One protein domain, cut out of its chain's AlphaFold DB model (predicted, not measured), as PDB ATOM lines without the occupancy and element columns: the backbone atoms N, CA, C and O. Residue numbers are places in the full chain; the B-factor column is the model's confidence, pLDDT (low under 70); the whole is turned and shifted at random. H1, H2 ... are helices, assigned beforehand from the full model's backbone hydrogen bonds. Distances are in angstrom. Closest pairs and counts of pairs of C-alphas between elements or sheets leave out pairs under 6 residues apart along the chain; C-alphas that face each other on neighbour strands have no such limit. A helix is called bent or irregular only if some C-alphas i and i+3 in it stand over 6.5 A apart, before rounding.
ATOM      1  N   GLU A  14     -20.782  35.141 -36.036       86.75
ATOM      2  CA  GLU A  14     -19.883  36.107 -35.394       86.75
ATOM      3  C   GLU A  14     -20.604  36.903 -34.304       86.75
ATOM      4  O   GLU A  14     -20.070  37.051 -33.209       86.75
ATOM      5  N   MET A  15     -21.836  37.348 -34.570       85.06
ATOM      6  CA  MET A  15     -22.661  38.040 -33.584       85.06
ATOM      7  C   MET A  15     -23.003  37.117 -32.413       85.06
ATOM      8  O   MET A  15     -22.851  37.537 -31.274       85.06
ATOM      9  N   GLU A  16     -23.374  35.855 -32.671       86.19
ATOM     10  CA  GLU A  16     -23.648  34.868 -31.613       86.19
ATOM     11  C   GLU A  16     -22.430  34.630 -30.705       86.19
ATOM     12  O   GLU A  16     -22.582  34.501 -29.491       86.19
ATOM     13  N   ASN A  17     -21.217  34.586 -31.267       88.44
ATOM     14  CA  ASN A  17     -19.997  34.480 -30.462       88.44
ATOM     15  C   ASN A  17     -19.726  35.769 -29.686       88.44
ATOM     16  O   ASN A  17     -19.465  35.705 -28.490       88.44
ATOM     17  N   ASN A  18     -19.861  36.929 -30.331       86.38
ATOM     18  CA  ASN A  18     -19.620  38.216 -29.694       86.38
ATOM     19  C   ASN A  18     -20.538  38.429 -28.483       86.38
ATOM     20  O   ASN A  18     -20.059  38.720 -27.392       86.38
ATOM     21  N   VAL A  19     -21.845  38.180 -28.628       85.62
ATOM     22  CA  VAL A  19     -22.776  38.337 -27.505       85.62
ATOM     23  C   VAL A  19     -22.513  37.336 -26.380       85.62
ATOM     24  O   VAL A  19     -22.747  37.655 -25.222       85.62
ATOM     25  N   ARG A  20     -21.988  36.142 -26.679       85.12
ATOM     26  CA  ARG A  20     -21.596  35.162 -25.653       85.12
ATOM     27  C   ARG A  20     -20.332  35.562 -24.899       85.12
ATOM     28  O   ARG A  20     -20.171  35.158 -23.753       85.12
ATOM     29  N   GLU A  21     -19.436  36.309 -25.535       86.56
ATOM     30  CA  GLU A  21     -18.238  36.846 -24.885       86.56
ATOM     31  C   GLU A  21     -18.539  38.113 -24.076       86.56
ATOM     32  O   GLU A  21     -17.916  38.342 -23.042       86.56
ATOM     33  N   VAL A  22     -19.498  38.922 -24.535       84.50
ATOM     34  CA  VAL A  22     -19.855  40.208 -23.921       84.50
ATOM     35  C   VAL A  22     -20.870  40.048 -22.791       84.50
ATOM     36  O   VAL A  22     -20.711  40.662 -21.737       84.50
ATOM     37  N   PHE A  23     -21.914  39.239 -22.988       83.25
ATOM     38  CA  PHE A  23     -23.027  39.150 -22.047       83.25
ATOM     39  C   PHE A  23     -22.924  37.919 -21.142       83.25
ATOM     40  O   PHE A  23     -22.649  36.811 -21.612       83.25
ATOM     41  N   PRO A  24     -23.215  38.067 -19.839       84.12
ATOM     42  CA  PRO A  24     -23.219  36.950 -18.907       84.12
ATOM     43  C   PRO A  24     -24.524  36.146 -19.044       84.12
ATOM     44  O   PRO A  24     -25.393  36.221 -18.183       84.12
ATOM     45  N   ILE A  25     -24.657  35.347 -20.110       78.75
ATOM     46  CA  ILE A  25     -25.874  34.559 -20.437       78.75
ATOM     47  C   ILE A  25     -26.309  33.607 -19.302       78.75
ATOM     48  O   ILE A  25     -27.470  33.223 -19.220       78.75
ATOM     49  N   GLY A  26     -25.397  33.259 -18.387       79.88
ATOM     50  CA  GLY A  26     -25.692  32.461 -17.189       79.88
ATOM     51  C   GLY A  26     -26.289  33.239 -16.008       79.88
ATOM     52  O   GLY A  26     -26.589  32.629 -14.981       79.88
ATOM     53  N   THR A  27     -26.438  34.558 -16.124       84.38
ATOM     54  CA  THR A  27     -27.025  35.430 -15.100       84.38
ATOM     55  C   THR A  27     -28.458  35.788 -15.472       84.38
ATOM     56  O   THR A  27     -28.835  35.820 -16.646       84.38
ATOM     57  N   ASP A  28     -29.264  36.077 -14.454       87.75
ATOM     58  CA  ASP A  28     -30.628  36.540 -14.642       87.75
ATOM     59  C   ASP A  28     -30.675  37.819 -15.516       87.75
ATOM     60  O   ASP A  28     -29.956  38.785 -15.236       87.75
ATOM     61  N   PRO A  29     -31.487  37.836 -16.591       88.50
ATOM     62  CA  PRO A  29     -31.565  38.974 -17.503       88.50
ATOM     63  C   PRO A  29     -32.173  40.222 -16.851       88.50
ATOM     64  O   PRO A  29     -31.790  41.331 -17.221       88.50
ATOM     65  N   GLU A  30     -33.095  40.078 -15.887       89.94
ATOM     66  CA  GLU A  30     -33.636  41.224 -15.141       89.94
ATOM     67  C   GLU A  30     -32.546  41.840 -14.261       89.94
ATOM     68  O   GLU A  30     -32.424  43.061 -14.202       89.94
ATOM     69  N   GLU A  31     -31.715  41.010 -13.623       88.69
ATOM     70  CA  GLU A  31     -30.595  41.481 -12.806       88.69
ATOM     71  C   GLU A  31     -29.538  42.220 -13.638       88.69
ATOM     72  O   GLU A  31     -29.057  43.275 -13.216       88.69
ATOM     73  N   PHE A  32     -29.197  41.704 -14.824       89.50
ATOM     74  CA  PHE A  32     -28.286  42.394 -15.742       89.50
ATOM     75  C   PHE A  32     -28.873  43.735 -16.197       89.50
ATOM     76  O   PHE A  32     -28.209  44.765 -16.103       89.50
ATOM     77  N   ALA A  33     -30.136  43.747 -16.632       89.19
ATOM     78  CA  ALA A  33     -30.803  44.973 -17.056       89.19
ATOM     79  C   ALA A  33     -30.912  46.000 -15.914       89.19
ATOM     80  O   ALA A  33     -30.744  47.194 -16.143       89.19
ATOM     81  N   ALA A  34     -31.126  45.554 -14.675       88.31
ATOM     82  CA  ALA A  34     -31.161  46.434 -13.514       88.31
ATOM     83  C   ALA A  34     -29.811  47.119 -13.248       88.31
ATOM     84  O   ALA A  34     -29.781  48.320 -12.996       88.31
ATOM     85  N   LYS A  35     -28.700  46.375 -13.295       85.56
ATOM     86  CA  LYS A  35     -27.370  46.896 -12.933       85.56
ATOM     87  C   LYS A  35     -26.684  47.639 -14.072       85.56
ATOM     88  O   LYS A  35     -26.167  48.731 -13.859       85.56
ATOM     89  N   ASP A  36     -26.711  47.061 -15.266       83.44
ATOM     90  CA  ASP A  36     -25.935  47.531 -16.414       83.44
ATOM     91  C   ASP A  36     -26.814  48.135 -17.512       83.44
ATOM     92  O   ASP A  36     -26.302  48.823 -18.388       83.44
ATOM     93  N   GLY A  37     -28.136  47.942 -17.474       81.19
ATOM     94  CA  GLY A  37     -29.028  48.304 -18.578       81.19
ATOM     95  C   GLY A  37     -28.987  49.776 -19.005       81.19
ATOM     96  O   GLY A  37     -29.155  50.065 -20.186       81.19
ATOM     97  N   VAL A  38     -28.687  50.705 -18.093       78.56
ATOM     98  CA  VAL A  38     -28.549  52.138 -18.427       78.56
ATOM     99  C   VAL A  38     -27.369  52.416 -19.360       78.56
ATOM    100  O   VAL A  38     -27.453  53.312 -20.189       78.56
ATOM    101  N   GLY A  39     -26.303  51.617 -19.307       78.12
ATOM    102  CA  GLY A  39     -25.198  51.720 -20.267       78.12
ATOM    103  C   GLY A  39     -25.527  51.150 -21.652       78.12
ATOM    104  O   GLY A  39     -24.714  51.255 -22.565       78.12
ATOM    105  N   TRP A  40     -26.702  50.534 -21.812       80.19
ATOM    106  CA  TRP A  40     -27.129  49.830 -23.021       80.19
ATOM    107  C   TRP A  40     -28.471  50.359 -23.548       80.19
ATOM    108  O   TRP A  40     -29.257  49.603 -24.110       80.19
ATOM    109  N   LEU A  41     -28.766  51.654 -23.404       69.56
ATOM    110  CA  LEU A  41     -30.014  52.235 -23.930       69.56
ATOM    111  C   LEU A  41     -30.135  52.107 -25.465       69.56
ATOM    112  O   LEU A  41     -31.241  51.991 -25.986       69.56
ATOM    113  N   GLU A  42     -29.012  52.011 -26.187       70.06
ATOM    114  CA  GLU A  42     -28.952  51.764 -27.642       70.06
ATOM    115  C   GLU A  42     -28.942  50.264 -28.025       70.06
ATOM    116  O   GLU A  42     -28.446  49.863 -29.082       70.06
ATOM    117  N   PHE A  43     -29.451  49.381 -27.166       77.88
ATOM    118  CA  PHE A  43     -29.383  47.938 -27.392       77.88
ATOM    119  C   PHE A  43     -30.270  47.462 -28.554       77.88
ATOM    120  O   PHE A  43     -31.485  47.321 -28.426       77.88
ATOM    121  N   THR A  44     -29.646  47.085 -29.670       80.62
ATOM    122  CA  THR A  44     -30.327  46.602 -30.893       80.62
ATOM    123  C   THR A  44     -30.293  45.082 -31.065       80.62
ATOM    124  O   THR A  44     -30.936  44.532 -31.956       80.62
ATOM    125  N   PHE A  45     -29.595  44.342 -30.197       82.56
ATOM    126  CA  PHE A  45     -29.464  42.883 -30.345       82.56
ATOM    127  C   PHE A  45     -30.800  42.139 -30.220       82.56
ATOM    128  O   PHE A  45     -30.963  41.065 -30.790       82.56
ATOM    129  N   HIS A  46     -31.785  42.727 -29.538       82.00
ATOM    130  CA  HIS A  46     -33.140  42.186 -29.435       82.00
ATOM    131  C   HIS A  46     -33.926  42.206 -30.759       82.00
ATOM    132  O   HIS A  46     -35.016  41.639 -30.823       82.00
ATOM    133  N   GLU A  47     -33.399  42.852 -31.801       84.81
ATOM    134  CA  GLU A  47     -33.963  42.873 -33.153       84.81
ATOM    135  C   GLU A  47     -33.450  41.715 -34.024       84.81
ATOM    136  O   GLU A  47     -33.842  41.585 -35.183       84.81
ATOM    137  N   TYR A  48     -32.594  40.849 -33.482       87.44
ATOM    138  CA  TYR A  48     -32.059  39.681 -34.173       87.44
ATOM    139  C   TYR A  48     -32.551  38.395 -33.523       87.44
ATOM    140  O   TYR A  48     -32.800  38.335 -32.321       87.44
ATOM    141  N   ARG A  49     -32.665  37.344 -34.337       87.56
ATOM    142  CA  ARG A  49     -32.994  36.000 -33.863       87.56
ATOM    143  C   ARG A  49     -31.724  35.173 -33.717       87.56
ATOM    144  O   ARG A  49     -31.023  34.951 -34.705       87.56
ATOM    145  N   PHE A  50     -31.477  34.651 -32.525       86.94
ATOM    146  CA  PHE A  50     -30.310  33.812 -32.256       86.94
ATOM    147  C   PHE A  50     -30.629  32.331 -32.508       86.94
ATOM    148  O   PHE A  50     -31.786  31.899 -32.445       86.94
ATOM    149  N   SER A  51     -29.610  31.542 -32.860       86.81
ATOM    150  CA  SER A  51     -29.769  30.101 -33.096       86.81
ATOM    151  C   SER A  51     -29.972  29.356 -31.781       86.81
ATOM    152  O   SER A  51     -30.696  28.359 -31.724       86.81
ATOM    153  N   ASP A  52     -29.318  29.844 -30.731       85.81
ATOM    154  CA  ASP A  52     -29.437  29.324 -29.382       85.81
ATOM    155  C   ASP A  52     -30.708  29.870 -28.700       85.81
ATOM    156  O   ASP A  52     -30.879  31.086 -28.605       85.81
ATOM    157  N   PRO A  53     -31.629  29.002 -28.240       84.44
ATOM    158  CA  PRO A  53     -32.909  29.439 -27.688       84.44
ATOM    159  C   PRO A  53     -32.782  30.126 -26.322       84.44
ATOM    160  O   PRO A  53     -33.642  30.938 -25.976       84.44
ATOM    161  N   GLU A  54     -31.748  29.801 -25.542       86.62
ATOM    162  CA  GLU A  54     -31.479  30.455 -24.259       86.62
ATOM    163  C   GLU A  54     -30.971  31.874 -24.516       86.62
ATOM    164  O   GLU A  54     -31.525  32.833 -23.978       86.62
ATOM    165  N   LEU A  55     -30.021  32.011 -25.444       86.25
ATOM    166  CA  LEU A  55     -29.501  33.295 -25.904       86.25
ATOM    167  C   LEU A  55     -30.593  34.181 -26.515       86.25
ATOM    168  O   LEU A  55     -30.724  35.340 -26.131       86.25
ATOM    169  N   ASP A  56     -31.408  33.634 -27.422       87.81
ATOM    170  CA  ASP A  56     -32.540  34.331 -28.046       87.81
ATOM    171  C   ASP A  56     -33.486  34.884 -26.978       87.81
ATOM    172  O   ASP A  56     -33.802  36.075 -26.945       87.81
ATOM    173  N   SER A  57     -33.893  34.031 -26.036       88.31
ATOM    174  CA  SER A  57     -34.794  34.445 -24.967       88.31
ATOM    175  C   SER A  57     -34.164  35.487 -24.044       88.31
ATOM    176  O   SER A  57     -34.872  36.392 -23.596       88.31
ATOM    177  N   TRP A  58     -32.864  35.386 -23.769       90.06
ATOM    178  CA  TRP A  58     -32.140  36.327 -22.921       90.06
ATOM    179  C   TRP A  58     -32.052  37.706 -23.583       90.06
ATOM    180  O   TRP A  58     -32.508  38.689 -23.000       90.06
ATOM    181  N   MET A  59     -31.595  37.769 -24.839       89.31
ATOM    182  CA  MET A  59     -31.445  39.017 -25.603       89.31
ATOM    183  C   MET A  59     -32.777  39.750 -25.773       89.31
ATOM    184  O   MET A  59     -32.847  40.966 -25.602       89.31
ATOM    185  N   HIS A  60     -33.858  39.016 -26.048       88.50
ATOM    186  CA  HIS A  60     -35.190  39.610 -26.139       88.50
ATOM    187  C   HIS A  60     -35.730  40.087 -24.788       88.50
ATOM    188  O   HIS A  60     -36.418  41.106 -24.740       88.50
ATOM    189  N   THR A  61     -35.458  39.359 -23.702       89.62
ATOM    190  CA  THR A  61     -35.895  39.762 -22.357       89.62
ATOM    191  C   THR A  61     -35.188  41.034 -21.926       89.62
ATOM    192  O   THR A  61     -35.863  41.993 -21.565       89.62
ATOM    193  N   VAL A  62     -33.857  41.061 -22.036       89.75
ATOM    194  CA  VAL A  62     -33.056  42.243 -21.720       89.75
ATOM    195  C   VAL A  62     -33.518  43.403 -22.584       89.75
ATOM    196  O   VAL A  62     -34.010  44.378 -22.034       89.75
ATOM    197  N   GLY A  63     -33.518  43.259 -23.914       88.12
ATOM    198  CA  GLY A  63     -33.963  44.313 -24.827       88.12
ATOM    199  C   GLY A  63     -35.329  44.897 -24.479       88.12
ATOM    200  O   GLY A  63     -35.481  46.110 -24.430       88.12
ATOM    201  N   LYS A  64     -36.316  44.057 -24.150       89.19
ATOM    202  CA  LYS A  64     -37.648  44.523 -23.737       89.19
ATOM    203  C   LYS A  64     -37.625  45.352 -22.447       89.19
ATOM    204  O   LYS A  64     -38.448  46.248 -22.303       89.19
ATOM    205  N   ILE A  65     -36.737  45.029 -21.510       89.62
ATOM    206  CA  ILE A  65     -36.613  45.741 -20.238       89.62
ATOM    207  C   ILE A  65     -35.926  47.087 -20.454       89.62
ATOM    208  O   ILE A  65     -36.462  48.099 -20.035       89.62
ATOM    209  N   ILE A  66     -34.777  47.119 -21.132       86.69
ATOM    210  CA  ILE A  66     -34.013  48.363 -21.340       86.69
ATOM    211  C   ILE A  66     -34.678  49.335 -22.317       86.69
ATOM    212  O   ILE A  66     -34.542  50.541 -22.149       86.69
ATOM    213  N   THR A  67     -35.428  48.839 -23.306       84.88
ATOM    214  CA  THR A  67     -36.183  49.703 -24.239       84.88
ATOM    215  C   THR A  67     -37.475  50.262 -23.641       84.88
ATOM    216  O   THR A  67     -38.022  51.226 -24.177       84.88
ATOM    217  N   ASP A  68     -37.975  49.688 -22.542       86.38
ATOM    218  CA  ASP A  68     -39.149  50.191 -21.830       86.38
ATOM    219  C   ASP A  68     -38.721  50.830 -20.496       86.38
ATOM    220  O   ASP A  68     -38.407  50.125 -19.535       86.38
ATOM    221  N   PRO A  69     -38.740  52.170 -20.378       83.25
ATOM    222  CA  PRO A  69     -38.222  52.849 -19.192       83.25
ATOM    223  C   PRO A  69     -38.985  52.499 -17.906       83.25
ATOM    224  O   PRO A  69     -38.421  52.594 -16.818       83.25
ATOM    225  N   LYS A  70     -40.251  52.064 -17.999       85.75
ATOM    226  CA  LYS A  70     -41.010  51.618 -16.822       85.75
ATOM    227  C   LYS A  70     -40.561  50.231 -16.383       85.75
ATOM    228  O   LYS A  70     -40.330  50.031 -15.197       85.75
ATOM    229  N   ALA A  71     -40.408  49.300 -17.322       88.50
ATOM    230  CA  ALA A  71     -39.898  47.967 -17.031       88.50
ATOM    231  C   ALA A  71     -38.483  48.037 -16.444       88.50
ATOM    232  O   ALA A  71     -38.202  47.345 -15.466       88.50
ATOM    233  N   LEU A  72     -37.626  48.904 -16.995       86.56
ATOM    234  CA  LEU A  72     -36.289  49.164 -16.468       86.56
ATOM    235  C   LEU A  72     -36.341  49.674 -15.020       86.56
ATOM    236  O   LEU A  72     -35.680  49.107 -14.153       86.56
ATOM    237  N   GLU A  73     -37.170  50.683 -14.729       87.00
ATOM    238  CA  GLU A  73     -37.338  51.208 -13.366       87.00
ATOM    239  C   GLU A  73     -37.837  50.127 -12.389       87.00
ATOM    240  O   GLU A  73     -37.347  50.020 -11.262       87.00
ATOM    241  N   GLU A  74     -38.791  49.294 -12.815       89.50
ATOM    242  CA  GLU A  74     -39.337  48.213 -11.991       89.50
ATOM    243  C   GLU A  74     -38.279  47.159 -11.640       89.50
ATOM    244  O   GLU A  74     -38.168  46.779 -10.467       89.50
ATOM    245  N   VAL A  75     -37.473  46.706 -12.611       90.12
ATOM    246  CA  VAL A  75     -36.403  45.731 -12.331       90.12
ATOM    247  C   VAL A  75     -35.287  46.348 -11.499       90.12
ATOM    248  O   VAL A  75     -34.795  45.712 -10.566       90.12
ATOM    249  N   GLN A  76     -34.943  47.610 -11.757       89.12
ATOM    250  CA  GLN A  76     -33.949  48.347 -10.987       89.12
ATOM    251  C   GLN A  76     -34.373  48.440  -9.531       89.12
ATOM    252  O   GLN A  76     -33.615  48.083  -8.642       89.12
ATOM    253  N   ARG A  77     -35.620  48.815  -9.259       87.50
ATOM    254  CA  ARG A  77     -36.134  48.910  -7.891       87.50
ATOM    255  C   ARG A  77     -36.221  47.557  -7.172       87.50
ATOM    256  O   ARG A  77     -36.225  47.516  -5.942       87.50
ATOM    257  N   LYS A  78     -36.339  46.460  -7.920       88.69
ATOM    258  CA  LYS A  78     -36.417  45.090  -7.392       88.69
ATOM    259  C   LYS A  78     -35.037  44.500  -7.078       88.69
ATOM    260  O   LYS A  78     -34.929  43.748  -6.111       88.69
ATOM    261  N   HIS A  79     -34.019  44.818  -7.879       87.25
ATOM    262  CA  HIS A  79     -32.677  44.226  -7.778       87.25
ATOM    263  C   HIS A  79     -31.615  45.161  -7.188       87.25
ATOM    264  O   HIS A  79     -30.646  44.669  -6.612       87.25
ATOM    265  N   LEU A  80     -31.776  46.480  -7.312       86.19
ATOM    266  CA  LEU A  80     -30.856  47.472  -6.763       86.19
ATOM    267  C   LEU A  80     -31.280  47.909  -5.363       86.19
ATOM    268  O   LEU A  80     -32.465  48.033  -5.043       86.19
ATOM    269  N   SER A  81     -30.284  48.224  -4.540       86.62
ATOM    270  CA  SER A  81     -30.497  48.927  -3.276       86.62
ATOM    271  C   SER A  81     -30.918  50.378  -3.531       86.62
ATOM    272  O   SER A  81     -30.650  50.939  -4.591       86.62
ATOM    273  N   GLU A  82     -31.523  51.042  -2.542       83.50
ATOM    274  CA  GLU A  82     -31.983  52.435  -2.700       83.50
ATOM    275  C   GLU A  82     -30.839  53.406  -3.069       83.50
ATOM    276  O   GLU A  82     -31.050  54.367  -3.806       83.50
ATOM    277  N   GLU A  83     -29.615  53.136  -2.601       83.06
ATOM    278  CA  GLU A  83     -28.410  53.901  -2.957       83.06
ATOM    279  C   GLU A  83     -27.982  53.681  -4.415       83.06
ATOM    280  O   GLU A  83     -27.704  54.645  -5.127       83.06
ATOM    281  N   GLU A  84     -27.981  52.430  -4.877       83.62
ATOM    282  CA  GLU A  84     -27.646  52.065  -6.258       83.62
ATOM    283  C   GLU A  84     -28.695  52.608  -7.233       83.62
ATOM    284  O   GLU A  84     -28.350  53.222  -8.238       83.62
ATOM    285  N   PHE A  85     -29.979  52.489  -6.889       83.19
ATOM    286  CA  PHE A  85     -31.081  53.046  -7.670       83.19
ATOM    287  C   PHE A  85     -30.951  54.564  -7.851       83.19
ATOM    288  O   PHE A  85     -31.135  55.082  -8.950       83.19
ATOM    289  N   ARG A  86     -30.584  55.295  -6.788       83.19
ATOM    290  CA  ARG A  86     -30.326  56.741  -6.881       83.19
ATOM    291  C   ARG A  86     -29.108  57.063  -7.741       83.19
ATOM    292  O   ARG A  86     -29.150  58.051  -8.465       83.19
ATOM    293  N   ALA A  87     -28.041  56.271  -7.655       83.00
ATOM    294  CA  ALA A  87     -26.850  56.471  -8.478       83.00
ATOM    295  C   ALA A  87     -27.168  56.288  -9.968       83.00
ATOM    296  O   ALA A  87     -26.791  57.129 -10.780       83.00
ATOM    297  N   VAL A  88     -27.927  55.243 -10.304       81.75
ATOM    298  CA  VAL A  88     -28.369  54.954 -11.673       81.75
ATOM    299  C   VAL A  88     -29.322  56.033 -12.196       81.75
ATOM    300  O   VAL A  88     -29.120  56.538 -13.296       81.75
ATOM    301  N   ARG A  89     -30.303  56.472 -11.392       79.50
ATOM    302  CA  ARG A  89     -31.195  57.591 -11.755       79.50
ATOM    303  C   ARG A  89     -30.432  58.886 -11.994       79.50
ATOM    304  O   ARG A  89     -30.696  59.555 -12.984       79.50
ATOM    305  N   LYS A  90     -29.454  59.193 -11.137       79.50
ATOM    306  CA  LYS A  90     -28.592  60.359 -11.326       79.50
ATOM    307  C   LYS A  90     -27.803  60.267 -12.631       79.50
ATOM    308  O   LYS A  90     -27.699  61.271 -13.309       79.50
ATOM    309  N   TYR A  91     -27.281  59.091 -12.982       73.94
ATOM    310  CA  TYR A  91     -26.567  58.893 -14.245       73.94
ATOM    311  C   TYR A  91     -27.470  59.172 -15.454       73.94
ATOM    312  O   TYR A  91     -27.065  59.894 -16.350       73.94
ATOM    313  N   MET A  92     -28.715  58.683 -15.441       72.50
ATOM    314  CA  MET A  92     -29.692  58.969 -16.503       72.50
ATOM    315  C   MET A  92     -30.083  60.451 -16.573       72.50
ATOM    316  O   MET A  92     -30.315  60.964 -17.655       72.50
ATOM    317  N   GLU A  93     -30.186  61.134 -15.428       70.62
ATOM    318  CA  GLU A  93     -30.484  62.572 -15.377       70.62
ATOM    319  C   GLU A  93     -29.294  63.443 -15.823       70.62
ATOM    320  O   GLU A  93     -29.522  64.489 -16.416       70.62
ATOM    321  N   ASP A  94     -28.045  63.042 -15.547       63.25
ATOM    322  CA  ASP A  94     -26.829  63.742 -16.010       63.25
ATOM    323  C   ASP A  94     -26.618  63.561 -17.529       63.25
ATOM    324  O   ASP A  94     -26.249  64.520 -18.197       63.25
ATOM    325  N   ASP A  95     -26.898  62.371 -18.078       58.50
ATOM    326  CA  ASP A  95     -26.777  62.063 -19.518       58.50
ATOM    327  C   ASP A  95     -27.799  62.860 -20.364       58.50
ATOM    328  O   ASP A  95     -27.465  63.384 -21.422       58.50
ATOM    329  N   ASP A  96     -29.020  63.061 -19.848       54.75
ATOM    330  CA  ASP A  96     -30.071  63.899 -20.468       54.75
ATOM    331  C   ASP A  96     -29.753  65.415 -20.375       54.75
ATOM    332  O   ASP A  96     -30.324  66.230 -21.098       54.75
ATOM    333  N   LEU A  97     -28.829  65.822 -19.489       50.88
ATOM    334  CA  LEU A  97     -28.440  67.224 -19.271       50.88
ATOM    335  C   LEU A  97     -27.280  67.703 -20.165       50.88
ATOM    336  O   LEU A  97     -26.990  68.903 -20.165       50.88
TER     337      LEU A  97
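AT A GLANCE: This is residues 14 to 97 of the 103 residues of an uncharacterized protein of Candidatus Tenderia electrophaga (UniProt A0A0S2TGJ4). The irregular helix H2 lies in the middle, with H3 and H4 packed on it and meeting each other at a corner; H5, the longest helix, covers one end of this group, and H1 lies toward the other end, near H3. Between H2 and H3 a long link, residues 41 to 52, folds back along H3. The printed part has 84 residues with five named helices, H1 to H5 in order along the chain, and no named strand; the class is all helix. The whole is compact, with a radius of gyration of the C-alphas of 13.1 A, and spans 37 by 25 by 21 A, only just elongated.

IN THESE COORDINATES: The longest helix, H5, takes residues 82 to 97 and measures 22.5 A from first to last C-alpha, from (-31.983, 52.435, -2.700) to (-28.440, 67.224, -19.271). H4 is residues 69 to 79, 15.3 A long. H2 is residues 29 to 40, 13.0 A long; it is irregular, with C-alphas 35 and 38 being 7.7 A apart. H3 is residues 53 to 66, 20.0 A long. H1, residues 14 to 22, is 12.2 A long and begins with C-alpha 14 at (-19.883, 36.107, -35.394).

HOW THE PARTS SIT: H5 is close to H4 but not clearly touching it; their closest C-alphas, of Phe 85 and Gln 76, are 6.4 A apart, and the helices run opposite ways at a shallow tilt of 27 degrees. H5 is also close to H2 but not clearly touching it, with the closest C-alphas, of Met 92 and Val 38, 7.2 A apart. H2 and H4 touch, with the closest C-alphas, of Ala 34 and Gln 76, 4.2 A apart; they run opposite ways at a steep tilt of 55 degrees. H2 and H3 touch, with the closest C-alphas, of Pro 29 and Val 62, 5.5 A apart; they run the same way at a steep tilt of 57 degrees. H3, with residues 64 to 66 alone, touches H4 only at the corner by their link; the closest C-alphas, of Ile 65 and Ala 71, are 5.1 A apart, and the lines are only just about perpendicular at 73 degrees. H1 and H3 are near each other, with 5 pairs of C-alphas within 10 A. H1 is apart from H2, H4 and H5, and H3 is apart from H5. In H1, H3, H4 and H5 every O i to N i+4 pair is within hydrogen-bond range; in H2 it is 5 of 8.

THE WHOLE: The two C-alphas farthest apart, of Ser 51 and Leu 97, are 39.6 A from each other. The printed part has no cut. The links H3 to H4 and H4 to H5 are tight, H1 to H2 is short, and H2 to H3 is long, with 12 residues. The mean pLDDT of the printed part is 83.4; residue 41 and residues 94 to 97 are under 70.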